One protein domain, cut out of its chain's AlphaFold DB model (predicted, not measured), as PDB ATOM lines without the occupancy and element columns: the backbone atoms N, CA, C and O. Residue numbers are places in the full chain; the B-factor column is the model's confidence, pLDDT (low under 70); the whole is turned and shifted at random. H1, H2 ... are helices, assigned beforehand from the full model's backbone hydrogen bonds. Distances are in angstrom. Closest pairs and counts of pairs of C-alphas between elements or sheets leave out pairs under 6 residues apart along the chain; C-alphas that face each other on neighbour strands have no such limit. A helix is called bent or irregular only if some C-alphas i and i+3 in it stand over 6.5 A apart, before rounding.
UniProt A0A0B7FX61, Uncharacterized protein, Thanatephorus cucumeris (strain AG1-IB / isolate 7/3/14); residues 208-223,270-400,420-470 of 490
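AT A GLANCE: This is residues 208 to 223, 270 to 400 and 420 to 470 of the 490 residues of an uncharacterized protein of Thanatephorus cucumeris (strain AG1-IB / isolate 7/3/14) (UniProt A0A0B7FX61). Long helix H4 runs through the middle of an elongated helical body, with H5 packed on it and arm H7a of the long bent helix H7 packed on it too, while H6 folds back along H5 and covers it. H2 crosses H4 near its middle, H3 folds back on the first part of H4, and H1 packs on H2 and on arm H7b; residues 420 to 426 stick out. The printed part has 198 residues with seven named helices, H1 to H7 in order, and no named strand: the class is all helix. It is only just compact, close to loose, with a radius of gyration of the C-alphas of 19.5 A and spans of 70 by 36 by 30 A.

IN THESE COORDINATES: H1 covers residues 210 to 220, beginning at C-alpha 210 (142.650, 273.737, 317.245). H2 is residues 270 to 284 and H3 residues 286 to 295. H4, residues 299 to 333, is 49.3 A long and begins at C-alpha 299 (144.597, 278.556, 337.963). H5, residues 340 to 363, measures 35.6 A, and H6, residues 369 to 389, 29.3 A. H7, residues 421 to 467, was assigned as one helix by its hydrogen bonds but is bent, with C-alphas 454 and 457 7.3 A apart. Its arms are H7a, residues 421 to 454, 49.7 A long with a kink of 31 degrees near residue 448, and H7b, residues 457 to 467, ending at C-alpha 467 (149.589, 271.160, 329.304).

HOW THE PARTS SIT: H4 is the hub, and H4, H5 and H7a form a bundle, a group of helices side by side. H4 and H5, a helical hairpin, touch at a shallow tilt of 13 degrees, closest at the C-alphas of Arg 312 and Ala 361, 5.3 A. H4 touches H7a, closest at the C-alphas of Ala 326 and Trp 438, 5.0 A, at a shallow tilt of 33 degrees, only just short of steep. H5 and H6, also a hairpin, touch at 8 degrees, a shallow tilt, with the C-alphas of Phe 360 and Leu 375 closest at 6.8 A. H2 touches H4 at a steep tilt of 45 degrees, closest at the C-alphas of Ala 277 and Ala 321, 5.0 A. H3 and H4 form another hairpin, closest at the C-alphas of Ile 289 and Glu 309, 7.3 A. H1 touches H7b, closest at the C-alphas of Ser 220 and Thr 459, 5.7 A. Every O i to N i+4 pair is within hydrogen-bond range in H1, H2, H6 and H7b, against 4 of 6 in H3, 29 of 31 in H4, 19 of 20 in H5 and 27 of 30 in H7a.

THE WHOLE: The C-alphas farthest apart, of Ser 420 and Asp 470, are 70.4 A apart. Residues 224 to 269 and 401 to 419 are not printed; the gaps are 14.9 A and 18.6 A between C-alphas. Of the links printed whole, none is long. Mean pLDDT of the printed part is 77.0, with 64 residues under 70, among them 356 to 367 and 381 to 400.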
ATOM      1  N   LEU A 208     144.647 276.227 323.371       64.44
ATOM      2  CA  LEU A 208     143.664 276.704 322.388       64.44
ATOM      3  C   LEU A 208     144.100 276.618 320.926       64.44
ATOM      4  O   LEU A 208     143.350 277.083 320.066       64.44
ATOM      5  N   SER A 209     145.232 275.995 320.585       84.94
ATOM      6  CA  SER A 209     145.399 275.597 319.181       84.94
ATOM      7  C   SER A 209     144.338 274.548 318.836       84.94
ATOM      8  O   SER A 209     144.095 273.619 319.610       84.94
ATOM      9  N   ARG A 210     143.681 274.693 317.678       87.31
ATOM     10  CA  ARG A 210     142.650 273.737 317.245       87.31
ATOM     11  C   ARG A 210     143.203 272.310 317.198       87.31
ATOM     12  O   ARG A 210     142.571 271.386 317.689       87.31
ATOM     13  N   GLN A 211     144.426 272.168 316.693       87.81
ATOM     14  CA  GLN A 211     145.138 270.897 316.639       87.81
ATOM     15  C   GLN A 211     145.427 270.329 318.036       87.81
ATOM     16  O   GLN A 211     145.151 269.161 318.288       87.81
ATOM     17  N   GLY A 212     145.928 271.150 318.965       85.81
ATOM     18  CA  GLY A 212     146.202 270.715 320.333       85.81
ATOM     19  C   GLY A 212     144.943 270.251 321.063       85.81
ATOM     20  O   GLY A 212     145.007 269.261 321.794       85.81
ATOM     21  N   TRP A 213     143.812 270.921 320.828       88.94
ATOM     22  CA  TRP A 213     142.499 270.510 321.322       88.94
ATOM     23  C   TRP A 213     142.055 269.170 320.735       88.94
ATOM     24  O   TRP A 213     141.735 268.250 321.487       88.94
ATOM     25  N   ASP A 214     142.096 269.027 319.411       90.19
ATOM     26  CA  ASP A 214     141.705 267.788 318.730       90.19
ATOM     27  C   ASP A 214     142.566 266.596 319.190       90.19
ATOM     28  O   ASP A 214     142.046 265.497 319.395       90.19
ATOM     29  N   ASP A 215     143.856 266.820 319.456       88.50
ATOM     30  CA  ASP A 215     144.757 265.819 320.032       88.50
ATOM     31  C   ASP A 215     144.354 265.417 321.461       88.50
ATOM     32  O   ASP A 215     144.383 264.226 321.789       88.50
ATOM     33  N   ILE A 216     143.960 266.372 322.318       89.31
ATOM     34  CA  ILE A 216     143.456 266.086 323.679       89.31
ATOM     35  C   ILE A 216     142.195 265.233 323.594       89.31
ATOM     36  O   ILE A 216     142.108 264.207 324.267       89.31
ATOM     37  N   ILE A 217     141.238 265.629 322.754       91.62
ATOM     38  CA  ILE A 217     139.959 264.930 322.596       91.62
ATOM     39  C   ILE A 217     140.176 263.518 322.064       91.62
ATOM     40  O   ILE A 217     139.660 262.556 322.635       91.62
ATOM     41  N   ARG A 218     140.986 263.368 321.011       90.94
ATOM     42  CA  ARG A 218     141.298 262.058 320.438       90.94
ATOM     43  C   ARG A 218     141.959 261.161 321.473       90.94
ATOM     44  O   ARG A 218     141.521 260.028 321.639       90.94
ATOM     45  N   THR A 219     142.961 261.659 322.191       88.88
ATOM     46  CA  THR A 219     143.671 260.879 323.215       88.88
ATOM     47  C   THR A 219     142.732 260.487 324.358       88.88
ATOM     48  O   THR A 219     142.665 259.316 324.713       88.88
ATOM     49  N   SER A 220     141.937 261.434 324.865       88.81
ATOM     50  CA  SER A 220     141.032 261.221 326.005       88.81
ATOM     51  C   SER A 220     139.895 260.247 325.707       88.81
ATOM     52  O   SER A 220     139.440 259.535 326.598       88.81
ATOM     53  N   LEU A 221     139.415 260.224 324.462       89.25
ATOM     54  CA  LEU A 221     138.303 259.377 324.028       89.25
ATOM     55  C   LEU A 221     138.772 258.088 323.348       89.25
ATOM     56  O   LEU A 221     137.950 257.385 322.768       89.25
ATOM     57  N   THR A 222     140.070 257.777 323.361       87.00
ATOM     58  CA  THR A 222     140.589 256.478 322.917       87.00
ATOM     59  C   THR A 222     140.748 255.569 324.131       87.00
ATOM     60  O   THR A 222     141.684 255.785 324.897       87.00
ATOM     61  N   PRO A 223     139.890 254.546 324.323       69.88
ATOM     62  CA  PRO A 223     140.134 253.524 325.335       69.88
ATOM     63  C   PRO A 223     141.521 252.922 325.098       69.88
ATOM     64  O   PRO A 223     141.860 252.566 323.967       69.88
ATOM     65  N   PRO A 270     128.980 249.912 316.005       81.75
ATOM     66  CA  PRO A 270     128.269 251.034 316.620       81.75
ATOM     67  C   PRO A 270     129.149 251.870 317.560       81.75
ATOM     68  O   PRO A 270     129.072 253.099 317.550       81.75
ATOM     69  N   ILE A 271     130.077 251.228 318.282       87.81
ATOM     70  CA  ILE A 271     131.055 251.910 319.143       87.81
ATOM     71  C   ILE A 271     132.002 252.833 318.363       87.81
ATOM     72  O   ILE A 271     132.301 253.934 318.828       87.81
ATOM     73  N   GLY A 272     132.452 252.422 317.172       88.38
ATOM     74  CA  GLY A 272     133.309 253.237 316.310       88.38
ATOM     75  C   GLY A 272     132.572 254.471 315.799       88.38
ATOM     76  O   GLY A 272     133.101 255.581 315.862       88.38
ATOM     77  N   THR A 273     131.315 254.288 315.388       89.12
ATOM     78  CA  THR A 273     130.443 255.375 314.917       89.12
ATOM     79  C   THR A 273     130.124 256.366 316.040       89.12
ATOM     80  O   THR A 273     130.282 257.573 315.855       89.12
ATOM     81  N   PHE A 274     129.745 255.870 317.224       90.81
ATOM     82  CA  PHE A 274     129.463 256.702 318.397       90.81
ATOM     83  C   PHE A 274     130.679 257.535 318.794       90.81
ATOM     84  O   PHE A 274     130.587 258.750 318.962       90.81
ATOM     85  N   ARG A 275     131.843 256.890 318.889       92.00
ATOM     86  CA  ARG A 275     133.097 257.544 319.256       92.00
ATOM     87  C   ARG A 275     133.536 258.578 318.220       92.00
ATOM     88  O   ARG A 275     133.951 259.666 318.606       92.00
ATOM     89  N   GLY A 276     133.435 258.267 316.927       91.06
ATOM     90  CA  GLY A 276     133.740 259.217 315.853       91.06
ATOM     91  C   GLY A 276     132.851 260.460 315.920       91.06
ATOM     92  O   GLY A 276     133.355 261.583 315.876       91.06
ATOM     93  N   ALA A 277     131.545 260.264 316.127       91.06
ATOM     94  CA  ALA A 277     130.606 261.362 316.332       91.06
ATOM     95  C   ALA A 277     130.952 262.174 317.591       91.06
ATOM     96  O   ALA A 277     130.972 263.402 317.545       91.06
ATOM     97  N   LEU A 278     131.294 261.505 318.695       91.62
ATOM     98  CA  LEU A 278     131.673 262.156 319.945       91.62
ATOM     99  C   LEU A 278     132.931 263.022 319.792       91.62
ATOM    100  O   LEU A 278     132.926 264.176 320.220       91.62
ATOM    101  N   ILE A 279     133.977 262.498 319.142       93.06
ATOM    102  CA  ILE A 279     135.206 263.245 318.841       93.06
ATOM    103  C   ILE A 279     134.870 264.492 318.020       93.06
ATOM    104  O   ILE A 279     135.275 265.583 318.408       93.06
ATOM    105  N   SER A 280     134.071 264.360 316.952       92.44
ATOM    106  CA  SER A 280     133.651 265.505 316.126       92.44
ATOM    107  C   SER A 280     132.967 266.594 316.955       92.44
ATOM    108  O   SER A 280     133.301 267.772 316.836       92.44
ATOM    109  N   ARG A 281     132.046 266.212 317.850       91.62
ATOM    110  CA  ARG A 281     131.295 267.168 318.683       91.62
ATOM    111  C   ARG A 281     132.159 267.858 319.732       91.62
ATOM    112  O   ARG A 281     132.074 269.075 319.890       91.62
ATOM    113  N   PHE A 282     133.039 267.123 320.405       90.81
ATOM    114  CA  PHE A 282     134.004 267.744 321.310       90.81
ATOM    115  C   PHE A 282     134.967 268.663 320.552       90.81
ATOM    116  O   PHE A 282     135.247 269.766 321.018       90.81
ATOM    117  N   SER A 283     135.421 268.283 319.360       91.00
ATOM    118  CA  SER A 283     136.227 269.149 318.498       91.00
ATOM    119  C   SER A 283     135.498 270.452 318.152       91.00
ATOM    120  O   SER A 283     136.062 271.534 318.311       91.00
ATOM    121  N   GLU A 284     134.223 270.400 317.763       92.38
ATOM    122  CA  GLU A 284     133.383 271.587 317.510       92.38
ATOM    123  C   GLU A 284     133.275 272.528 318.725       92.38
ATOM    124  O   GLU A 284     133.197 273.746 318.554       92.38
ATOM    125  N   SER A 285     133.361 272.001 319.949       90.25
ATOM    126  CA  SER A 285     133.273 272.792 321.186       90.25
ATOM    127  C   SER A 285     134.498 273.663 321.497       90.25
ATOM    128  O   SER A 285     134.443 274.490 322.412       90.25
ATOM    129  N   HIS A 286     135.581 273.532 320.723       91.38
ATOM    130  CA  HIS A 286     136.823 274.295 320.886       91.38
ATOM    131  C   HIS A 286     136.580 275.803 321.048       91.38
ATOM    132  O   HIS A 286     137.091 276.409 321.987       91.38
ATOM    133  N   GLY A 287     135.721 276.394 320.210       89.88
ATOM    134  CA  GLY A 287     135.408 277.826 320.272       89.88
ATOM    135  C   GLY A 287     134.704 278.252 321.567       89.88
ATOM    136  O   GLY A 287     134.858 279.388 322.010       89.88
ATOM    137  N   THR A 288     133.961 277.348 322.211       89.62
ATOM    138  CA  THR A 288     133.332 277.600 323.516       89.62
ATOM    139  C   THR A 288     134.382 277.632 324.621       89.62
ATOM    140  O   THR A 288     134.421 278.588 325.393       89.62
ATOM    141  N   ILE A 289     135.280 276.642 324.660       87.88
ATOM    142  CA  ILE A 289     136.390 276.609 325.625       87.88
ATOM    143  C   ILE A 289     137.307 277.820 325.428       87.88
ATOM    144  O   ILE A 289     137.670 278.487 326.400       87.88
ATOM    145  N   GLN A 290     137.589 278.180 324.174       86.75
ATOM    146  CA  GLN A 290     138.402 279.338 323.820       86.75
ATOM    147  C   GLN A 290     137.834 280.661 324.344       86.75
ATOM    148  O   GLN A 290     138.602 281.543 324.711       86.75
ATOM    149  N   LYS A 291     136.509 280.800 324.427       86.50
ATOM    150  CA  LYS A 291     135.854 281.995 324.986       86.50
ATOM    151  C   LYS A 291     135.885 282.045 326.511       86.50
ATOM    152  O   LYS A 291     135.790 283.125 327.085       86.50
ATOM    153  N   VAL A 292     135.975 280.894 327.168       84.62
ATOM    154  CA  VAL A 292     135.871 280.788 328.628       84.62
ATOM    155  C   VAL A 292     137.225 280.987 329.288       84.62
ATOM    156  O   VAL A 292     137.303 281.696 330.292       84.62
ATOM    157  N   LEU A 293     138.287 280.408 328.717       78.69
ATOM    158  CA  LEU A 293     139.622 280.482 329.305       78.69
ATOM    159  C   LEU A 293     140.093 281.919 329.576       78.69
ATOM    160  O   LEU A 293     140.545 282.117 330.702       78.69
ATOM    161  N   PRO A 294     139.931 282.912 328.670       76.00
ATOM    162  CA  PRO A 294     140.346 284.304 328.887       76.00
ATOM    163  C   PRO A 294     139.734 284.988 330.114       76.00
ATOM    164  O   PRO A 294     140.316 285.930 330.640       76.00
ATOM    165  N   ASN A 295     138.572 284.519 330.579       75.50
ATOM    166  CA  ASN A 295     137.854 285.113 331.713       75.50
ATOM    167  C   ASN A 295     138.353 284.621 333.073       75.50
ATOM    168  O   ASN A 295     137.883 285.074 334.117       75.50
ATOM    169  N   LEU A 296     139.259 283.649 333.079       72.69
ATOM    170  CA  LEU A 296     139.872 283.164 334.302       72.69
ATOM    171  C   LEU A 296     140.925 284.176 334.756       72.69
ATOM    172  O   LEU A 296     141.477 284.912 333.954       72.69
ATOM    173  N   LEU A 297     141.213 284.252 336.045       65.25
ATOM    174  CA  LEU A 297     142.312 285.073 336.565       65.25
ATOM    175  C   LEU A 297     143.362 284.191 337.225       65.25
ATOM    176  O   LEU A 297     144.553 284.435 337.081       65.25
ATOM    177  N   LEU A 298     142.910 283.133 337.897       70.12
ATOM    178  CA  LEU A 298     143.749 282.219 338.659       70.12
ATOM    179  C   LEU A 298     143.575 280.786 338.161       70.12
ATOM    180  O   LEU A 298     142.482 280.379 337.758       70.12
ATOM    181  N   ARG A 299     144.635 279.986 338.278       70.88
ATOM    182  CA  ARG A 299     144.597 278.556 337.963       70.88
ATOM    183  C   ARG A 299     143.595 277.803 338.838       70.88
ATOM    184  O   ARG A 299     142.922 276.902 338.354       70.88
ATOM    185  N   SER A 300     143.413 278.219 340.089       73.31
ATOM    186  CA  SER A 300     142.409 277.636 340.989       73.31
ATOM    187  C   SER A 300     140.971 277.775 340.466       73.31
ATOM    188  O   SER A 300     140.123 276.930 340.743       73.31
ATOM    189  N   GLN A 301     140.686 278.800 339.654       76.69
ATOM    190  CA  GLN A 301     139.378 278.981 339.012       76.69
ATOM    191  C   GLN A 301     139.211 278.101 337.773       76.69
ATOM    192  O   GLN A 301     138.089 277.786 337.378       76.69
ATOM    193  N   LEU A 302     140.318 277.706 337.145       78.38
ATOM    194  CA  LEU A 302     140.280 276.936 335.914       78.38
ATOM    195  C   LEU A 302     139.587 275.598 336.123       78.38
ATOM    196  O   LEU A 302     138.710 275.264 335.339       78.38
ATOM    197  N   GLY A 303     139.936 274.858 337.176       82.50
ATOM    198  CA  GLY A 303     139.357 273.541 337.425       82.50
ATOM    199  C   GLY A 303     137.829 273.586 337.496       82.50
ATOM    200  O   GLY A 303     137.155 272.841 336.789       82.50
ATOM    201  N   CYS A 304     137.262 274.496 338.291       83.00
ATOM    202  CA  CYS A 304     135.813 274.566 338.477       83.00
ATOM    203  C   CYS A 304     135.071 275.091 337.238       83.00
ATOM    204  O   CYS A 304     134.034 274.537 336.867       83.00
ATOM    205  N   VAL A 305     135.601 276.118 336.567       84.38
ATOM    206  CA  VAL A 305     134.974 276.699 335.372       84.38
ATOM    207  C   VAL A 305     135.089 275.759 334.174       84.38
ATOM    208  O   VAL A 305     134.100 275.521 333.483       84.38
ATOM    209  N   LEU A 306     136.265 275.171 333.953       85.25
ATOM    210  CA  LEU A 306     136.490 274.222 332.867       85.25
ATOM    211  C   LEU A 306     135.653 272.958 333.058       85.25
ATOM    212  O   LEU A 306     135.026 272.513 332.104       85.25
ATOM    213  N   LYS A 307     135.578 272.418 334.283       88.56
ATOM    214  CA  LYS A 307     134.708 271.277 334.598       88.56
ATOM    215  C   LYS A 307     133.264 271.566 334.218       88.56
ATOM    216  O   LYS A 307     132.637 270.757 333.547       88.56
ATOM    217  N   ARG A 308     132.752 272.729 334.625       87.81
ATOM    218  CA  ARG A 308     131.387 273.159 334.320       87.81
ATOM    219  C   ARG A 308     131.135 273.190 332.809       87.81
ATOM    220  O   ARG A 308     130.163 272.610 332.333       87.81
ATOM    221  N   GLU A 309     132.017 273.822 332.043       89.44
ATOM    222  CA  GLU A 309     131.848 273.901 330.588       89.44
ATOM    223  C   GLU A 309     132.014 272.549 329.895       89.44
ATOM    224  O   GLU A 309     131.228 272.222 329.008       89.44
ATOM    225  N   LEU A 310     132.971 271.726 330.327       89.12
ATOM    226  CA  LEU A 310     133.150 270.373 329.803       89.12
ATOM    227  C   LEU A 310     131.951 269.483 330.110       89.12
ATOM    228  O   LEU A 310     131.521 268.759 329.220       89.12
ATOM    229  N   CYS A 311     131.355 269.572 331.302       88.50
ATOM    230  CA  CYS A 311     130.119 268.858 331.616       88.50
ATOM    231  C   CYS A 311     128.981 269.282 330.678       88.50
ATOM    232  O   CYS A 311     128.294 268.426 330.121       88.50
ATOM    233  N   ARG A 312     128.826 270.590 330.428       86.50
ATOM    234  CA  ARG A 312     127.838 271.109 329.471       86.50
ATOM    235  C   ARG A 312     128.065 270.571 328.054       86.50
ATOM    236  O   ARG A 312     127.125 270.103 327.408       86.50
ATOM    237  N   ILE A 313     129.309 270.623 327.583       89.50
ATOM    238  CA  ILE A 313     129.720 270.112 326.269       89.50
ATOM    239  C   ILE A 313     129.488 268.606 326.185       89.50
ATOM    240  O   ILE A 313     128.951 268.135 325.188       89.50
ATOM    241  N   GLN A 314     129.848 267.859 327.226       89.50
ATOM    242  CA  GLN A 314     129.708 266.411 327.301       89.50
ATOM    243  C   GLN A 314     128.244 265.992 327.164       89.50
ATOM    244  O   GLN A 314     127.936 265.154 326.318       89.50
ATOM    245  N   SER A 315     127.334 266.602 327.929       85.31
ATOM    246  CA  SER A 315     125.900 266.295 327.850       85.31
ATOM    247  C   SER A 315     125.341 266.533 326.446       85.31
ATOM    248  O   SER A 315     124.663 265.664 325.898       85.31
ATOM    249  N   SER A 316     125.673 267.673 325.832       85.44
ATOM    250  CA  SER A 316     125.260 267.981 324.457       85.44
ATOM    251  C   SER A 316     125.881 267.013 323.439       85.44
ATOM    252  O   SER A 316     125.193 266.498 322.559       85.44
ATOM    253  N   SER A 317     127.170 266.703 323.589       89.50
ATOM    254  CA  SER A 317     127.922 265.868 322.650       89.50
ATOM    255  C   SER A 317     127.471 264.412 322.681       89.50
ATOM    256  O   SER A 317     127.308 263.817 321.619       89.50
ATOM    257  N   PHE A 318     127.204 263.846 323.862       89.38
ATOM    258  CA  PHE A 318     126.635 262.502 323.981       89.38
ATOM    259  C   PHE A 318     125.288 262.410 323.295       89.38
ATOM    260  O   PHE A 318     125.056 261.496 322.507       89.38
ATOM    261  N   PHE A 319     124.422 263.385 323.541       86.00
ATOM    262  CA  PHE A 319     123.109 263.413 322.932       86.00
ATOM    263  C   PHE A 319     123.195 263.464 321.393       86.00
ATOM    264  O   PHE A 319     122.555 262.675 320.695       86.00
ATOM    265  N   LEU A 320     124.030 264.349 320.841       86.12
ATOM    266  CA  LEU A 320     124.227 264.464 319.392       86.12
ATOM    267  C   LEU A 320     124.896 263.224 318.782       86.12
ATOM    268  O   LEU A 320     124.567 262.838 317.656       86.12
ATOM    269  N   ALA A 321     125.812 262.586 319.510       89.69
ATOM    270  CA  ALA A 321     126.439 261.341 319.086       89.69
ATOM    271  C   ALA A 321     125.412 260.200 319.004       89.69
ATOM    272  O   ALA A 321     125.381 259.505 317.990       89.69
ATOM    273  N   ARG A 322     124.505 260.074 319.988       88.75
ATOM    274  CA  ARG A 322     123.378 259.121 319.945       88.75
ATOM    275  C   ARG A 322     122.520 259.317 318.697       88.75
ATOM    276  O   ARG A 322     122.279 258.364 317.963       88.75
ATOM    277  N   CYS A 323     122.131 260.564 318.414       86.50
ATOM    278  CA  CYS A 323     121.344 260.898 317.222       86.50
ATOM    279  C   CYS A 323     122.063 260.495 315.930       86.50
ATOM    280  O   CYS A 323     121.445 259.962 315.017       86.50
ATOM    281  N   THR A 324     123.375 260.734 315.864       87.81
ATOM    282  CA  THR A 324     124.191 260.404 314.687       87.81
ATOM    283  C   THR A 324     124.271 258.891 314.472       87.81
ATOM    284  O   THR A 324     124.152 258.423 313.342       87.81
ATOM    285  N   VAL A 325     124.431 258.109 315.544       89.88
ATOM    286  CA  VAL A 325     124.445 256.639 315.472       89.88
ATOM    287  C   VAL A 325     123.088 256.101 315.035       89.88
ATOM    288  O   VAL A 325     123.037 255.274 314.127       89.88
ATOM    289  N   ALA A 326     121.999 256.591 315.630       88.06
ATOM    290  CA  ALA A 326     120.644 256.186 315.267       88.06
ATOM    291  C   ALA A 326     120.323 256.522 313.800       88.06
ATOM    292  O   ALA A 326     119.864 255.656 313.055       88.06
ATOM    293  N   GLU A 327     120.661 257.737 313.354       86.50
ATOM    294  CA  GLU A 327     120.504 258.178 311.963       86.50
ATOM    295  C   GLU A 327     121.279 257.274 310.992       86.50
ATOM    296  O   GLU A 327     120.721 256.800 310.000       86.50
ATOM    297  N   ASN A 328     122.551 256.990 311.289       87.69
ATOM    298  CA  ASN A 328     123.383 256.128 310.449       87.69
ATOM    299  C   ASN A 328     122.861 254.690 310.407       87.69
ATOM    300  O   ASN A 328     122.892 254.056 309.355       87.69
ATOM    301  N   ARG A 329     122.356 254.168 311.530       89.06
ATOM    302  CA  ARG A 329     121.822 252.806 311.612       89.06
ATOM    303  C   ARG A 329     120.558 252.647 310.769       89.06
ATOM    304  O   ARG A 329     120.462 251.683 310.015       89.06
ATOM    305  N   ILE A 330     119.650 253.622 310.822       86.56
ATOM    306  CA  ILE A 330     118.464 253.672 309.955       86.56
ATOM    307  C   ILE A 330     118.891 253.761 308.488       86.56
ATOM    308  O   ILE A 330     118.476 252.941 307.673       86.56
ATOM    309  N   ARG A 331     119.781 254.698 308.152       84.88
ATOM    310  CA  ARG A 331     120.252 254.891 306.774       84.88
ATOM    311  C   ARG A 331     120.892 253.629 306.190       84.88
ATOM    312  O   ARG A 331     120.626 253.283 305.049       84.88
ATOM    313  N   ASN A 332     121.703 252.921 306.973       86.38
ATOM    314  CA  ASN A 332     122.368 251.696 306.524       86.38
ATOM    315  C   ASN A 332     121.401 250.515 306.388       86.38
ATOM    316  O   ASN A 332     121.587 249.669 305.517       86.38
ATOM    317  N   LYS A 333     120.383 250.441 307.251       87.56
ATOM    318  CA  LYS A 333     119.378 249.375 307.216       87.56
ATOM    319  C   LYS A 333     118.379 249.557 306.071       87.56
ATOM    320  O   LYS A 333     117.872 248.564 305.557       87.56
ATOM    321  N   TRP A 334     118.152 250.799 305.640       85.50
ATOM    322  CA  TRP A 334     117.216 251.151 304.571       85.50
ATOM    323  C   TRP A 334     117.848 252.124 303.558       85.50
ATOM    324  O   TRP A 334     117.527 253.312 303.575       85.50
ATOM    325  N   PRO A 335     118.746 251.642 302.671       68.56
ATOM    326  CA  PRO A 335     119.652 252.508 301.923       68.56
ATOM    327  C   PRO A 335     118.989 253.523 300.992       68.56
ATOM    328  O   PRO A 335     119.412 254.668 301.037       68.56
ATOM    329  N   PHE A 336     117.995 253.179 300.158       59.03
ATOM    330  CA  PHE A 336     117.585 254.117 299.092       59.03
ATOM    331  C   PHE A 336     116.160 254.014 298.523       59.03
ATOM    332  O   PHE A 336     115.832 254.833 297.672       59.03
ATOM    333  N   ASP A 337     115.289 253.117 298.994       55.34
ATOM    334  CA  ASP A 337     114.012 252.852 298.292       55.34
ATOM    335  C   ASP A 337     112.739 253.168 299.085       55.34
ATOM    336  O   ASP A 337     111.643 252.747 298.725       55.34
ATOM    337  N   ILE A 338     112.859 253.914 300.183       52.12
ATOM    338  CA  ILE A 338     111.707 254.226 301.031       52.12
ATOM    339  C   ILE A 338     111.486 255.739 301.030       52.12
ATOM    340  O   ILE A 338     112.370 256.510 301.394       52.12
ATOM    341  N   GLY A 339     110.339 256.140 300.474       57.34
ATOM    342  CA  GLY A 339     110.102 257.431 299.828       57.34
ATOM    343  C   GLY A 339     110.172 258.689 300.698       57.34
ATOM    344  O   GLY A 339     110.531 258.675 301.873       57.34
ATOM    345  N   PHE A 340     109.794 259.812 300.076       58.59
ATOM    346  CA  PHE A 340     109.786 261.182 300.613       58.59
ATOM    347  C   PHE A 340     109.314 261.270 302.082       58.59
ATOM    348  O   PHE A 340     109.948 261.945 302.891       58.59
ATOM    349  N   ALA A 341     108.299 260.482 302.456       57.56
ATOM    350  CA  ALA A 341     107.740 260.391 303.807       57.56
ATOM    351  C   ALA A 341     108.759 260.024 304.913       57.56
ATOM    352  O   ALA A 341     108.716 260.591 306.001       57.56
ATOM    353  N   TYR A 342     109.737 259.155 304.642       63.00
ATOM    354  CA  TYR A 342     110.715 258.697 305.646       63.00
ATOM    355  C   TYR A 342     111.743 259.782 305.995       63.00
ATOM    356  O   TYR A 342     112.290 259.812 307.100       63.00
ATOM    357  N   ARG A 343     111.985 260.724 305.073       64.94
ATOM    358  CA  ARG A 343     112.842 261.888 305.338       64.94
ATOM    359  C   ARG A 343     112.181 262.857 306.318       64.94
ATOM    360  O   ARG A 343     112.902 263.476 307.100       64.94
ATOM    361  N   TYR A 344     110.848 262.968 306.309       67.69
ATOM    362  CA  TYR A 344     110.113 263.818 307.251       67.69
ATOM    363  C   TYR A 344     110.190 263.286 308.674       67.69
ATOM    364  O   TYR A 344     110.555 264.050 309.567       67.69
ATOM    365  N   ASP A 345     109.947 261.991 308.879       68.12
ATOM    366  CA  ASP A 345     110.023 261.384 310.212       68.12
ATOM    367  C   ASP A 345     111.440 261.489 310.786       68.12
ATOM    368  O   ASP A 345     111.625 261.900 311.932       68.12
ATOM    369  N   LEU A 346     112.470 261.249 309.968       68.25
ATOM    370  CA  LEU A 346     113.861 261.421 310.387       68.25
ATOM    371  C   LEU A 346     114.199 262.888 310.711       68.25
ATOM    372  O   LEU A 346     114.878 263.157 311.703       68.25
ATOM    373  N   LYS A 347     113.714 263.854 309.914       73.56
ATOM    374  CA  LYS A 347     113.890 265.299 310.169       73.56
ATOM    375  C   LYS A 347     113.166 265.724 311.450       73.56
ATOM    376  O   LYS A 347     113.736 266.486 312.231       73.56
ATOM    377  N   ALA A 348     111.961 265.212 311.700       72.75
ATOM    378  CA  ALA A 348     111.182 265.477 312.906       72.75
ATOM    379  C   ALA A 348     111.856 264.888 314.152       72.75
ATOM    380  O   ALA A 348     112.079 265.614 315.122       72.75
ATOM    381  N   LEU A 349     112.280 263.621 314.098       69.44
ATOM    382  CA  LEU A 349     113.037 262.962 315.164       69.44
ATOM    383  C   LEU A 349     114.338 263.704 315.459       69.44
ATOM    384  O   LEU A 349     114.647 263.979 316.619       69.44
ATOM    385  N   LYS A 350     115.073 264.111 314.420       72.50
ATOM    386  CA  LYS A 350     116.289 264.916 314.556       72.50
ATOM    387  C   LYS A 350     116.002 266.273 315.187       72.50
ATOM    388  O   LYS A 350     116.713 266.652 316.109       72.50
ATOM    389  N   LYS A 351     114.962 266.989 314.750       74.44
ATOM    390  CA  LYS A 351     114.573 268.298 315.304       74.44
ATOM    391  C   LYS A 351     114.161 268.184 316.772       74.44
ATOM    392  O   LYS A 351     114.687 268.924 317.597       74.44
ATOM    393  N   ALA A 352     113.295 267.230 317.110       71.19
ATOM    394  CA  ALA A 352     112.876 266.963 318.487       71.19
ATOM    395  C   ALA A 352     114.074 266.611 319.374       71.19
ATOM    396  O   ALA A 352     114.212 267.125 320.485       71.19
ATOM    397  N   SER A 353     114.984 265.793 318.846       69.19
ATOM    398  CA  SER A 353     116.207 265.433 319.544       69.19
ATOM    399  C   SER A 353     117.108 266.665 319.740       69.19
ATOM    400  O   SER A 353     117.502 266.965 320.860       69.19
ATOM    401  N   LEU A 354     117.376 267.457 318.700       69.25
ATOM    402  CA  LEU A 354     118.168 268.692 318.799       69.25
ATOM    403  C   LEU A 354     117.582 269.693 319.808       69.25
ATOM    404  O   LEU A 354     118.333 270.276 320.591       69.25
ATOM    405  N   CYS A 355     116.257 269.859 319.832       70.00
ATOM    406  CA  CYS A 355     115.575 270.685 320.827       70.00
ATOM    407  C   CYS A 355     115.829 270.176 322.252       70.00
ATOM    408  O   CYS A 355     116.201 270.965 323.121       70.00
ATOM    409  N   ALA A 356     115.710 268.864 322.483       68.00
ATOM    410  CA  ALA A 356     116.029 268.266 323.776       68.00
ATOM    411  C   ALA A 356     117.502 268.508 324.157       68.00
ATOM    412  O   ALA A 356     117.779 268.963 325.266       68.00
ATOM    413  N   ALA A 357     118.442 268.307 323.225       64.62
ATOM    414  CA  ALA A 357     119.874 268.555 323.426       64.62
ATOM    415  C   ALA A 357     120.167 269.988 323.899       64.62
ATOM    416  O   ALA A 357     120.994 270.194 324.792       64.62
ATOM    417  N   GLY A 358     119.482 270.974 323.311       67.50
ATOM    418  CA  GLY A 358     119.584 272.379 323.702       67.50
ATOM    419  C   GLY A 358     119.152 272.609 325.149       67.50
ATOM    420  O   GLY A 358     119.887 273.233 325.914       67.50
ATOM    421  N   ILE A 359     118.015 272.031 325.549       69.06
ATOM    422  CA  ILE A 359     117.487 272.117 326.921       69.06
ATOM    423  C   ILE A 359     118.439 271.441 327.921       69.06
ATOM    424  O   ILE A 359     118.680 271.972 329.010       69.06
ATOM    425  N   PHE A 360     119.022 270.293 327.561       63.53
ATOM    426  CA  PHE A 360     120.032 269.627 328.389       63.53
ATOM    427  C   PHE A 360     121.276 270.503 328.567       63.53
ATOM    428  O   PHE A 360     121.742 270.686 329.691       63.53
ATOM    429  N   ALA A 361     121.791 271.097 327.487       63.19
ATOM    430  CA  ALA A 361     122.983 271.941 327.535       63.19
ATOM    431  C   ALA A 361     122.782 273.202 328.395       63.19
ATOM    432  O   ALA A 361     123.697 273.621 329.101       63.19
ATOM    433  N   THR A 362     121.595 273.809 328.386       68.25
ATOM    434  CA  THR A 362     121.322 274.988 329.224       68.25
ATOM    435  C   THR A 362     121.226 274.657 330.714       68.25
ATOM    436  O   THR A 362     121.535 275.512 331.540       68.25
ATOM    437  N   ASN A 363     120.858 273.419 331.066       66.31
ATOM    438  CA  ASN A 363     120.525 273.022 332.440       66.31
ATOM    439  C   ASN A 363     121.536 272.062 333.100       66.31
ATOM    440  O   ASN A 363     121.457 271.832 334.305       66.31
ATOM    441  N   ALA A 364     122.519 271.536 332.359       57.62
ATOM    442  CA  ALA A 364     123.499 270.550 332.844       57.62
ATOM    443  C   ALA A 364     124.346 271.003 334.055       57.62
ATOM    444  O   ALA A 364     124.922 270.170 334.750       57.62
ATOM    445  N   ASN A 365     124.417 272.310 334.324       55.22
ATOM    446  CA  ASN A 365     125.278 272.896 335.358       55.22
ATOM    447  C   ASN A 365     124.587 273.143 336.700       55.22
ATOM    448  O   ASN A 365     125.227 273.618 337.639       55.22
ATOM    449  N   ALA A 366     123.291 272.874 336.802       60.66
ATOM    450  CA  ALA A 366     122.603 273.025 338.065       60.66
ATOM    451  C   ALA A 366     122.984 271.866 338.996       60.66
ATOM    452  O   ALA A 366     122.596 270.712 338.809       60.66
ATOM    453  N   GLU A 367     123.772 272.186 340.021       60.84
ATOM    454  CA  GLU A 367     124.065 271.258 341.119       60.84
ATOM    455  C   GLU A 367     122.816 270.939 341.947       60.84
ATOM    456  O   GLU A 367     122.787 269.933 342.658       60.84
ATOM    457  N   ASP A 368     121.779 271.772 341.817       73.94
ATOM    458  CA  ASP A 368     120.514 271.596 342.496       73.94
ATOM    459  C   ASP A 368     119.815 270.302 342.060       73.94
ATOM    460  O   ASP A 368     119.625 270.006 340.874       73.94
ATOM    461  N   LYS A 369     119.408 269.533 343.069       76.12
ATOM    462  CA  LYS A 369     118.731 268.250 342.912       76.12
ATOM    463  C   LYS A 369     117.495 268.387 342.023       76.12
ATOM    464  O   LYS A 369     117.293 267.525 341.171       76.12
ATOM    465  N   ALA A 370     116.741 269.482 342.152       71.44
ATOM    466  CA  ALA A 370     115.532 269.698 341.363       71.44
ATOM    467  C   ALA A 370     115.825 269.787 339.861       71.44
ATOM    468  O   ALA A 370     115.044 269.290 339.059       71.44
ATOM    469  N   THR A 371     116.976 270.332 339.459       63.91
ATOM    470  CA  THR A 371     117.331 270.379 338.034       63.91
ATOM    471  C   THR A 371     117.817 269.026 337.526       63.91
ATOM    472  O   THR A 371     117.486 268.641 336.412       63.91
ATOM    473  N   LYS A 372     118.542 268.242 338.336       67.62
ATOM    474  CA  LYS A 372     118.881 266.851 337.974       67.62
ATOM    475  C   LYS A 372     117.643 265.963 337.857       67.62
ATOM    476  O   LYS A 372     117.630 265.042 337.042       67.62
ATOM    477  N   ASP A 373     116.640 266.209 338.693       72.25
ATOM    478  CA  ASP A 373     115.344 265.540 338.625       72.25
ATOM    479  C   ASP A 373     114.572 266.009 337.379       72.25
ATOM    480  O   ASP A 373     114.104 265.160 336.632       72.25
ATOM    481  N   LEU A 374     114.580 267.312 337.058       67.56
ATOM    482  CA  LEU A 374     114.011 267.869 335.822       67.56
ATOM    483  C   LEU A 374     114.690 267.321 334.559       67.56
ATOM    484  O   LEU A 374     114.017 267.055 333.577       67.56
ATOM    485  N   LEU A 375     116.012 267.135 334.552       62.88
ATOM    486  CA  LEU A 375     116.717 266.541 333.411       62.88
ATOM    487  C   LEU A 375     116.344 265.064 333.228       62.88
ATOM    488  O   LEU A 375     116.134 264.629 332.100       62.88
ATOM    489  N   ARG A 376     116.213 264.306 334.327       71.12
ATOM    490  CA  ARG A 376     115.702 262.926 334.286       71.12
ATOM    491  C   ARG A 376     114.243 262.877 333.844       71.12
ATOM    492  O   ARG A 376     113.868 261.982 333.091       71.12
ATOM    493  N   GLU A 377     113.438 263.838 334.282       72.12
ATOM    494  CA  GLU A 377     112.059 264.003 333.846       72.12
ATOM    495  C   GLU A 377     112.012 264.340 332.361       72.12
ATOM    496  O   GLU A 377     111.366 263.613 331.642       72.12
ATOM    497  N   LEU A 378     112.780 265.309 331.861       64.62
ATOM    498  CA  LEU A 378     112.884 265.657 330.440       64.62
ATOM    499  C   LEU A 378     113.363 264.494 329.573       64.62
ATOM    500  O   LEU A 378     112.856 264.316 328.472       64.62
ATOM    501  N   GLU A 379     114.324 263.698 330.042       67.88
ATOM    502  CA  GLU A 379     114.760 262.486 329.343       67.88
ATOM    503  C   GLU A 379     113.634 261.449 329.301       67.88
ATOM    504  O   GLU A 379     113.340 260.889 328.243       67.88
ATOM    505  N   SER A 380     112.955 261.246 330.431       72.75
ATOM    506  CA  SER A 380     111.768 260.400 330.521       72.75
ATOM    507  C   SER A 380     110.650 260.913 329.615       72.75
ATOM    508  O   SER A 380     110.107 260.132 328.850       72.75
ATOM    509  N   THR A 381     110.357 262.214 329.621       66.81
ATOM    510  CA  THR A 381     109.356 262.908 328.809       66.81
ATOM    511  C   THR A 381     109.732 262.877 327.343       66.81
ATOM    512  O   THR A 381     108.840 262.747 326.526       66.81
ATOM    513  N   TRP A 382     111.011 262.932 326.976       69.88
ATOM    514  CA  TRP A 382     111.448 262.729 325.598       69.88
ATOM    515  C   TRP A 382     111.198 261.285 325.168       69.88
ATOM    516  O   TRP A 382     110.562 261.074 324.140       69.88
ATOM    517  N   LYS A 383     111.581 260.289 325.984       69.12
ATOM    518  CA  LYS A 383     111.232 258.878 325.734       69.12
ATOM    519  C   LYS A 383     109.707 258.702 325.678       69.12
ATOM    520  O   LYS A 383     109.202 257.950 324.852       69.12
ATOM    521  N   HIS A 384     108.957 259.427 326.503       65.56
ATOM    522  CA  HIS A 384     107.499 259.382 326.548       65.56
ATOM    523  C   HIS A 384     106.845 260.076 325.356       65.56
ATOM    524  O   HIS A 384     105.854 259.567 324.854       65.56
ATOM    525  N   ALA A 385     107.390 261.202 324.904       62.31
ATOM    526  CA  ALA A 385     106.952 261.950 323.737       62.31
ATOM    527  C   ALA A 385     107.258 261.149 322.479       62.31
ATOM    528  O   ALA A 385     106.382 261.009 321.642       62.31
ATOM    529  N   LEU A 386     108.437 260.528 322.397       65.75
ATOM    530  CA  LEU A 386     108.776 259.561 321.361       65.75
ATOM    531  C   LEU A 386     107.760 258.409 321.354       65.75
ATOM    532  O   LEU A 386     107.183 258.110 320.318       65.75
ATOM    533  N   ARG A 387     107.444 257.824 322.518       66.94
ATOM    534  CA  ARG A 387     106.400 256.787 322.648       66.94
ATOM    535  C   ARG A 387     104.986 257.277 322.340       66.94
ATOM    536  O   ARG A 387     104.183 256.496 321.848       66.94
ATOM    537  N   ALA A 388     104.670 258.536 322.620       63.03
ATOM    538  CA  ALA A 388     103.379 259.141 322.309       63.03
ATOM    539  C   ALA A 388     103.246 259.414 320.805       63.03
ATOM    540  O   ALA A 388     102.203 259.116 320.234       63.03
ATOM    541  N   PHE A 389     104.325 259.869 320.158       55.50
ATOM    542  CA  PHE A 389     104.458 259.905 318.699       55.50
ATOM    543  C   PHE A 389     104.279 258.506 318.083       55.50
ATOM    544  O   PHE A 389     103.762 258.398 316.979       55.50
ATOM    545  N   MET A 390     104.648 257.442 318.806       55.16
ATOM    546  CA  MET A 390     104.456 256.040 318.402       55.16
ATOM    547  C   MET A 390     103.072 255.443 318.733       55.16
ATOM    548  O   MET A 390     102.828 254.281 318.396       55.16
ATOM    549  N   ALA A 391     102.177 256.154 319.429       59.47
ATOM    550  CA  ALA A 391     100.911 255.567 319.872       59.47
ATOM    551  C   ALA A 391      99.974 255.295 318.674       59.47
ATOM    552  O   ALA A 391      99.816 256.170 317.819       59.47
ATOM    553  N   PRO A 392      99.320 254.115 318.594       50.69
ATOM    554  CA  PRO A 392      98.401 253.811 317.500       50.69
ATOM    555  C   PRO A 392      97.290 254.865 317.417       50.69
ATOM    556  O   PRO A 392      96.602 255.134 318.402       50.69
ATOM    557  N   GLY A 393      97.141 255.480 316.240       54.75
ATOM    558  CA  GLY A 393      96.209 256.586 316.000       54.75
ATOM    559  C   GLY A 393      96.799 257.995 316.156       54.75
ATOM    560  O   GLY A 393      96.088 258.964 315.877       54.75
ATOM    561  N   PHE A 394      98.073 258.143 316.540       48.75
ATOM    562  CA  PHE A 394      98.770 259.430 316.488       48.75
ATOM    563  C   PHE A 394      99.070 259.788 315.029       48.75
ATOM    564  O   PHE A 394     100.094 259.424 314.456       48.75
ATOM    565  N   LYS A 395      98.137 260.497 314.394       52.59
ATOM    566  CA  LYS A 395      98.374 261.101 313.086       52.59
ATOM    567  C   LYS A 395      99.282 262.302 313.309       52.59
ATOM    568  O   LYS A 395      98.829 263.307 313.856       52.59
ATOM    569  N   LEU A 396     100.536 262.223 312.864       43.25
ATOM    570  CA  LEU A 396     101.252 263.429 312.455       43.25
ATOM    571  C   LEU A 396     100.326 264.102 311.445       43.25
ATOM    572  O   LEU A 396     100.197 263.625 310.321       43.25
ATOM    573  N   GLN A 397      99.596 265.141 311.863       43.38
ATOM    574  CA  GLN A 397      99.024 266.047 310.884       43.38
ATOM    575  C   GLN A 397     100.234 266.532 310.105       43.38
ATOM    576  O   GLN A 397     101.139 267.097 310.730       43.38
ATOM    577  N   PRO A 398     100.348 266.191 308.815       41.50
ATOM    578  CA  PRO A 398     101.518 266.593 308.084       41.50
ATOM    579  C   PRO A 398     101.534 268.116 308.149       41.50
ATOM    580  O   PRO A 398     100.552 268.781 307.819       41.50
ATOM    581  N   ILE A 399     102.602 268.641 308.742       39.47
ATOM    582  CA  ILE A 399     102.801 270.070 308.942       39.47
ATOM    583  C   ILE A 399     103.119 270.627 307.550       39.47
ATOM    584  O   ILE A 399     104.276 270.847 307.219       39.47
ATOM    585  N   TRP A 400     102.098 270.764 306.705       41.28
ATOM    586  CA  TRP A 400     102.176 271.420 305.397       41.28
ATOM    587  C   TRP A 400     101.999 272.942 305.517       41.28
ATOM    588  O   TRP A 400     101.858 273.614 304.510       41.28
ATOM    589  N   SER A 420      96.590 256.026 299.709       64.94
ATOM    590  CA  SER A 420      95.636 254.930 299.875       64.94
ATOM    591  C   SER A 420      95.683 254.379 301.307       64.94
ATOM    592  O   SER A 420      96.702 254.436 301.995       64.94
ATOM    593  N   THR A 421      94.587 253.784 301.783       65.19
ATOM    594  CA  THR A 421      94.534 253.158 303.120       65.19
ATOM    595  C   THR A 421      95.583 252.061 303.313       65.19
ATOM    596  O   THR A 421      96.026 251.830 304.436       65.19
ATOM    597  N   LYS A 422      96.003 251.406 302.225       69.81
ATOM    598  CA  LYS A 422      97.083 250.417 302.230       69.81
ATOM    599  C   LYS A 422      98.450 251.075 302.434       69.81
ATOM    600  O   LYS A 422      99.191 250.651 303.310       69.81
ATOM    601  N   GLU A 423      98.743 252.146 301.701       65.62
ATOM    602  CA  GLU A 423      99.985 252.915 301.867       65.62
ATOM    603  C   GLU A 423     100.078 253.562 303.256       65.62
ATOM    604  O   GLU A 423     101.163 253.635 303.825       65.62
ATOM    605  N   ALA A 424      98.947 253.967 303.846       62.97
ATOM    606  CA  ALA A 424      98.902 254.458 305.223       62.97
ATOM    607  C   ALA A 424      99.265 253.367 306.252       62.97
ATOM    608  O   ALA A 424      99.999 253.640 307.199       62.97
ATOM    609  N   ALA A 425      98.792 252.130 306.064       70.56
ATOM    610  CA  ALA A 425      99.130 251.006 306.940       70.56
ATOM    611  C   ALA A 425     100.605 250.583 306.802       70.56
ATOM    612  O   ALA A 425     101.274 250.352 307.812       70.56
ATOM    613  N   ASP A 426     101.122 250.545 305.570       71.44
ATOM    614  CA  ASP A 426     102.537 250.275 305.286       71.44
ATOM    615  C   ASP A 426     103.440 251.389 305.864       71.44
ATOM    616  O   ASP A 426     104.541 251.125 306.353       71.44
ATOM    617  N   TRP A 427     102.955 252.636 305.882       67.88
ATOM    618  CA  TRP A 427     103.642 253.771 306.502       67.88
ATOM    619  C   TRP A 427     103.684 253.681 308.029       67.88
ATOM    620  O   TRP A 427     104.748 253.870 308.620       67.88
ATOM    621  N   GLU A 428     102.568 253.339 308.678       72.12
ATOM    622  CA  GLU A 428     102.552 253.123 310.128       72.12
ATOM    623  C   GLU A 428     103.519 252.007 310.546       72.12
ATOM    624  O   GLU A 428     104.188 252.117 311.577       72.12
ATOM    625  N   ASP A 429     103.617 250.936 309.754       78.75
ATOM    626  CA  ASP A 429     104.550 249.845 310.037       78.75
ATOM    627  C   ASP A 429     106.010 250.264 309.861       78.75
ATOM    628  O   ASP A 429     106.844 250.030 310.741       78.75
ATOM    629  N   GLY A 430     106.294 250.998 308.789       76.88
ATOM    630  CA  GLY A 430     107.591 251.614 308.554       76.88
ATOM    631  C   GLY A 430     108.037 252.554 309.666       76.88
ATOM    632  O   GLY A 430     109.146 252.422 310.186       76.88
ATOM    633  N   SER A 431     107.161 253.466 310.082       72.50
ATOM    634  CA  SER A 431     107.429 254.432 311.151       72.50
ATOM    635  C   SER A 431     107.693 253.728 312.492       72.50
ATOM    636  O   SER A 431     108.663 254.045 313.192       72.50
ATOM    637  N   ARG A 432     106.933 252.668 312.817       79.69
ATOM    638  CA  ARG A 432     107.217 251.794 313.976       79.69
ATOM    639  C   ARG A 432     108.582 251.110 313.866       79.69
ATOM    640  O   ARG A 432     109.310 251.050 314.859       79.69
ATOM    641  N   MET A 433     108.952 250.608 312.687       83.38
ATOM    642  CA  MET A 433     110.245 249.952 312.459       83.38
ATOM    643  C   MET A 433     111.431 250.913 312.607       83.38
ATOM    644  O   MET A 433     112.389 250.571 313.305       83.38
ATOM    645  N   ILE A 434     111.365 252.109 312.010       80.69
ATOM    646  CA  ILE A 434     112.380 253.167 312.173       80.69
ATOM    647  C   ILE A 434     112.540 253.500 313.648       80.69
ATOM    648  O   ILE A 434     113.659 253.566 314.151       80.69
ATOM    649  N   THR A 435     111.425 253.711 314.349       78.31
ATOM    650  CA  THR A 435     111.475 254.199 315.726       78.31
ATOM    651  C   THR A 435     112.012 253.131 316.672       78.31
ATOM    652  O   THR A 435     112.851 253.435 317.516       78.31
ATOM    653  N   LYS A 436     111.638 251.861 316.474       86.31
ATOM    654  CA  LYS A 436     112.231 250.727 317.197       86.31
ATOM    655  C   LYS A 436     113.738 250.611 316.946       86.31
ATOM    656  O   LYS A 436     114.491 250.281 317.860       86.31
ATOM    657  N   GLU A 437     114.191 250.885 315.725       87.50
ATOM    658  CA  GLU A 437     115.622 250.903 315.411       87.50
ATOM    659  C   GLU A 437     116.338 252.097 316.054       87.50
ATOM    660  O   GLU A 437     117.441 251.928 316.574       87.50
ATOM    661  N   TRP A 438     115.708 253.277 316.069       86.06
ATOM    662  CA  TRP A 438     116.212 254.467 316.757       86.06
ATOM    663  C   TRP A 438     116.355 254.215 318.261       86.06
ATOM    664  O   TRP A 438     117.414 254.487 318.821       86.06
ATOM    665  N   GLU A 439     115.325 253.660 318.906       85.88
ATOM    666  CA  GLU A 439     115.335 253.295 320.331       85.88
ATOM    667  C   GLU A 439     116.419 252.249 320.620       85.88
ATOM    668  O   GLU A 439     117.235 252.445 321.517       85.88
ATOM    669  N   SER A 440     116.533 251.206 319.787       89.38
ATOM    670  CA  SER A 440     117.598 250.204 319.922       89.38
ATOM    671  C   SER A 440     119.003 250.805 319.802       89.38
ATOM    672  O   SER A 440     119.894 250.425 320.562       89.38
ATOM    673  N   ALA A 441     119.218 251.731 318.863       88.44
ATOM    674  CA  ALA A 441     120.490 252.439 318.719       88.44
ATOM    675  C   ALA A 441     120.784 253.327 319.937       88.44
ATOM    676  O   ALA A 441     121.934 253.456 320.363       88.44
ATOM    677  N   TRP A 442     119.740 253.942 320.492       86.81
ATOM    678  CA  TRP A 442     119.829 254.802 321.660       86.81
ATOM    679  C   TRP A 442     120.236 254.026 322.912       86.81
ATOM    680  O   TRP A 442     121.190 254.423 323.580       86.81
ATOM    681  N   ASP A 443     119.573 252.902 323.189       87.31
ATOM    682  CA  ASP A 443     119.855 252.045 324.347       87.31
ATOM    683  C   ASP A 443     121.280 251.465 324.298       87.31
ATOM    684  O   ASP A 443     121.985 251.402 325.309       87.31
ATOM    685  N   GLU A 444     121.757 251.101 323.104       89.44
ATOM    686  CA  GLU A 444     123.146 250.683 322.899       89.44
ATOM    687  C   GLU A 444     124.125 251.815 323.249       89.44
ATOM    688  O   GLU A 444     125.115 251.612 323.962       89.44
ATOM    689  N   CYS A 445     123.822 253.039 322.811       89.88
ATOM    690  CA  CYS A 445     124.631 254.203 323.143       89.88
ATOM    691  C   CYS A 445     124.550 254.588 324.626       89.88
ATOM    692  O   CYS A 445     125.522 255.140 325.132       89.88
ATOM    693  N   ASP A 446     123.457 254.314 325.344       87.50
ATOM    694  CA  ASP A 446     123.353 254.586 326.788       87.50
ATOM    695  C   ASP A 446     124.420 253.817 327.582       87.50
ATOM    696  O   ASP A 446     125.059 254.377 328.479       87.50
ATOM    697  N   THR A 447     124.704 252.578 327.176       88.00
ATOM    698  CA  THR A 447     125.790 251.773 327.756       88.00
ATOM    699  C   THR A 447     127.160 252.406 327.490       88.00
ATOM    700  O   THR A 447     127.998 252.480 328.390       88.00
ATOM    701  N   LEU A 448     127.387 252.917 326.275       87.38
ATOM    702  CA  LEU A 448     128.633 253.605 325.914       87.38
ATOM    703  C   LEU A 448     128.780 254.941 326.646       87.38
ATOM    704  O   LEU A 448     129.859 255.272 327.133       87.38
ATOM    705  N   VAL A 449     127.698 255.710 326.762       88.50
ATOM    706  CA  VAL A 449     127.683 256.984 327.483       88.50
ATOM    707  C   VAL A 449     128.104 256.783 328.928       88.50
ATOM    708  O   VAL A 449     128.927 257.558 329.396       88.50
ATOM    709  N   ALA A 450     127.625 255.745 329.615       85.94
ATOM    710  CA  ALA A 450     128.051 255.462 330.985       85.94
ATOM    711  C   ALA A 450     129.580 255.290 331.096       85.94
ATOM    712  O   ALA A 450     130.195 255.870 331.989       85.94
ATOM    713  N   GLN A 451     130.202 254.584 330.144       85.31
ATOM    714  CA  GLN A 451     131.655 254.366 330.113       85.31
ATOM    715  C   GLN A 451     132.445 255.668 329.897       85.31
ATOM    716  O   GLN A 451     133.443 255.924 330.573       85.31
ATOM    717  N   TYR A 452     132.001 256.512 328.961       86.12
ATOM    718  CA  TYR A 452     132.674 257.784 328.680       86.12
ATOM    719  C   TYR A 452     132.343 258.868 329.708       86.12
ATOM    720  O   TYR A 452     133.163 259.753 329.934       86.12
ATOM    721  N   ALA A 453     131.165 258.845 330.330       83.62
ATOM    722  CA  ALA A 453     130.712 259.918 331.209       83.62
ATOM    723  C   ALA A 453     131.578 260.059 332.461       83.62
ATOM    724  O   ALA A 453     131.808 261.179 332.920       83.62
ATOM    725  N   GLU A 454     132.059 258.932 332.984       75.06
ATOM    726  CA  GLU A 454     132.917 258.870 334.165       75.06
ATOM    727  C   GLU A 454     134.335 259.385 333.877       75.06
ATOM    728  O   GLU A 454     134.958 260.049 334.709       75.06
ATOM    729  N   THR A 455     134.835 259.123 332.668       83.56
ATOM    730  CA  THR A 455     136.257 259.273 332.341       83.56
ATOM    731  C   THR A 455     136.555 260.479 331.453       83.56
ATOM    732  O   THR A 455     137.561 261.146 331.674       83.56
ATOM    733  N   ALA A 456     135.691 260.832 330.498       86.31
ATOM    734  CA  ALA A 456     135.991 261.824 329.463       86.31
ATOM    735  C   ALA A 456     136.290 263.215 330.037       86.31
ATOM    736  O   ALA A 456     137.372 263.744 329.796       86.31
ATOM    737  N   THR A 457     135.379 263.799 330.828       86.75
ATOM    738  CA  THR A 457     135.618 265.121 331.441       86.75
ATOM    739  C   THR A 457     136.876 265.108 332.307       86.75
ATOM    740  O   THR A 457     137.710 266.000 332.174       86.75
ATOM    741  N   SER A 458     137.048 264.095 333.159       86.69
ATOM    742  CA  SER A 458     138.193 263.992 334.070       86.69
ATOM    743  C   SER A 458     139.523 263.892 333.314       86.69
ATOM    744  O   SER A 458     140.465 264.612 333.641       86.69
ATOM    745  N   THR A 459     139.589 263.066 332.266       89.50
ATOM    746  CA  THR A 459     140.784 262.895 331.428       89.50
ATOM    747  C   THR A 459     141.083 264.150 330.616       89.50
ATOM    748  O   THR A 459     142.219 264.620 330.628       89.50
ATOM    749  N   ILE A 460     140.071 264.749 329.977       88.81
ATOM    750  CA  ILE A 460     140.229 266.003 329.223       88.81
ATOM    751  C   ILE A 460     140.739 267.108 330.155       88.81
ATOM    752  O   ILE A 460     141.700 267.800 329.823       88.81
ATOM    753  N   MET A 461     140.147 267.248 331.345       87.44
ATOM    754  CA  MET A 461     140.608 268.202 332.354       87.44
ATOM    755  C   MET A 461     142.054 267.949 332.765       87.44
ATOM    756  O   MET A 461     142.835 268.894 332.795       87.44
ATOM    757  N   ALA A 462     142.416 266.702 333.072       87.31
ATOM    758  CA  ALA A 462     143.773 266.349 333.470       87.31
ATOM    759  C   ALA A 462     144.786 266.708 332.372       87.31
ATOM    760  O   ALA A 462     145.777 267.376 332.657       87.31
ATOM    761  N   MET A 463     144.493 266.369 331.113       86.75
ATOM    762  CA  MET A 463     145.353 266.700 329.973       86.75
ATOM    763  C   MET A 463     145.485 268.211 329.747       86.75
ATOM    764  O   MET A 463     146.570 268.693 329.426       86.75
ATOM    765  N   ILE A 464     144.402 268.976 329.915       83.94
ATOM    766  CA  ILE A 464     144.447 270.442 329.825       83.94
ATOM    767  C   ILE A 464     145.305 271.012 330.955       83.94
ATOM    768  O   ILE A 464     146.181 271.834 330.702       83.94
ATOM    769  N   LEU A 465     145.088 270.557 332.191       81.50
ATOM    770  CA  LEU A 465     145.821 271.020 333.371       81.50
ATOM    771  C   LEU A 465     147.310 270.662 333.333       81.50
ATOM    772  O   LEU A 465     148.114 271.432 333.853       81.50
ATOM    773  N   GLU A 466     147.673 269.530 332.730       81.25
ATOM    774  CA  GLU A 466     149.063 269.108 332.518       81.25
ATOM    775  C   GLU A 466     149.761 269.963 331.454       81.25
ATOM    776  O   GLU A 466     150.928 270.316 331.605       81.25
ATOM    777  N   ARG A 467     149.045 270.325 330.384       76.50
ATOM    778  CA  ARG A 467     149.589 271.160 329.304       76.50
ATOM    779  C   ARG A 467     149.710 272.629 329.684       76.50
ATOM    780  O   ARG A 467     150.425 273.365 329.013       76.50
ATOM    781  N   LEU A 468     149.025 273.078 330.727       72.94
ATOM    782  CA  LEU A 468     149.149 274.450 331.183       72.94
ATOM    783  C   LEU A 468     150.489 274.673 331.870       72.94
ATOM    784  O   LEU A 468     150.734 274.205 332.982       72.94
ATOM    785  N   THR A 469     151.339 275.440 331.200       67.19
ATOM    786  CA  THR A 469     152.530 276.021 331.806       67.19
ATOM    787  C   THR A 469     152.091 277.095 332.789       67.19
ATOM    788  O   THR A 469     151.531 278.119 332.402       67.19
ATOM    789  N   ASP A 470     152.314 276.835 334.069       66.56
ATOM    790  CA  ASP A 470     152.164 277.830 335.125       66.56
ATOM    791  C   ASP A 470     153.507 278.510 335.393       66.56
ATOM    792  O   ASP A 470     154.539 278.092 334.852       66.56
TER     793      ASP A 470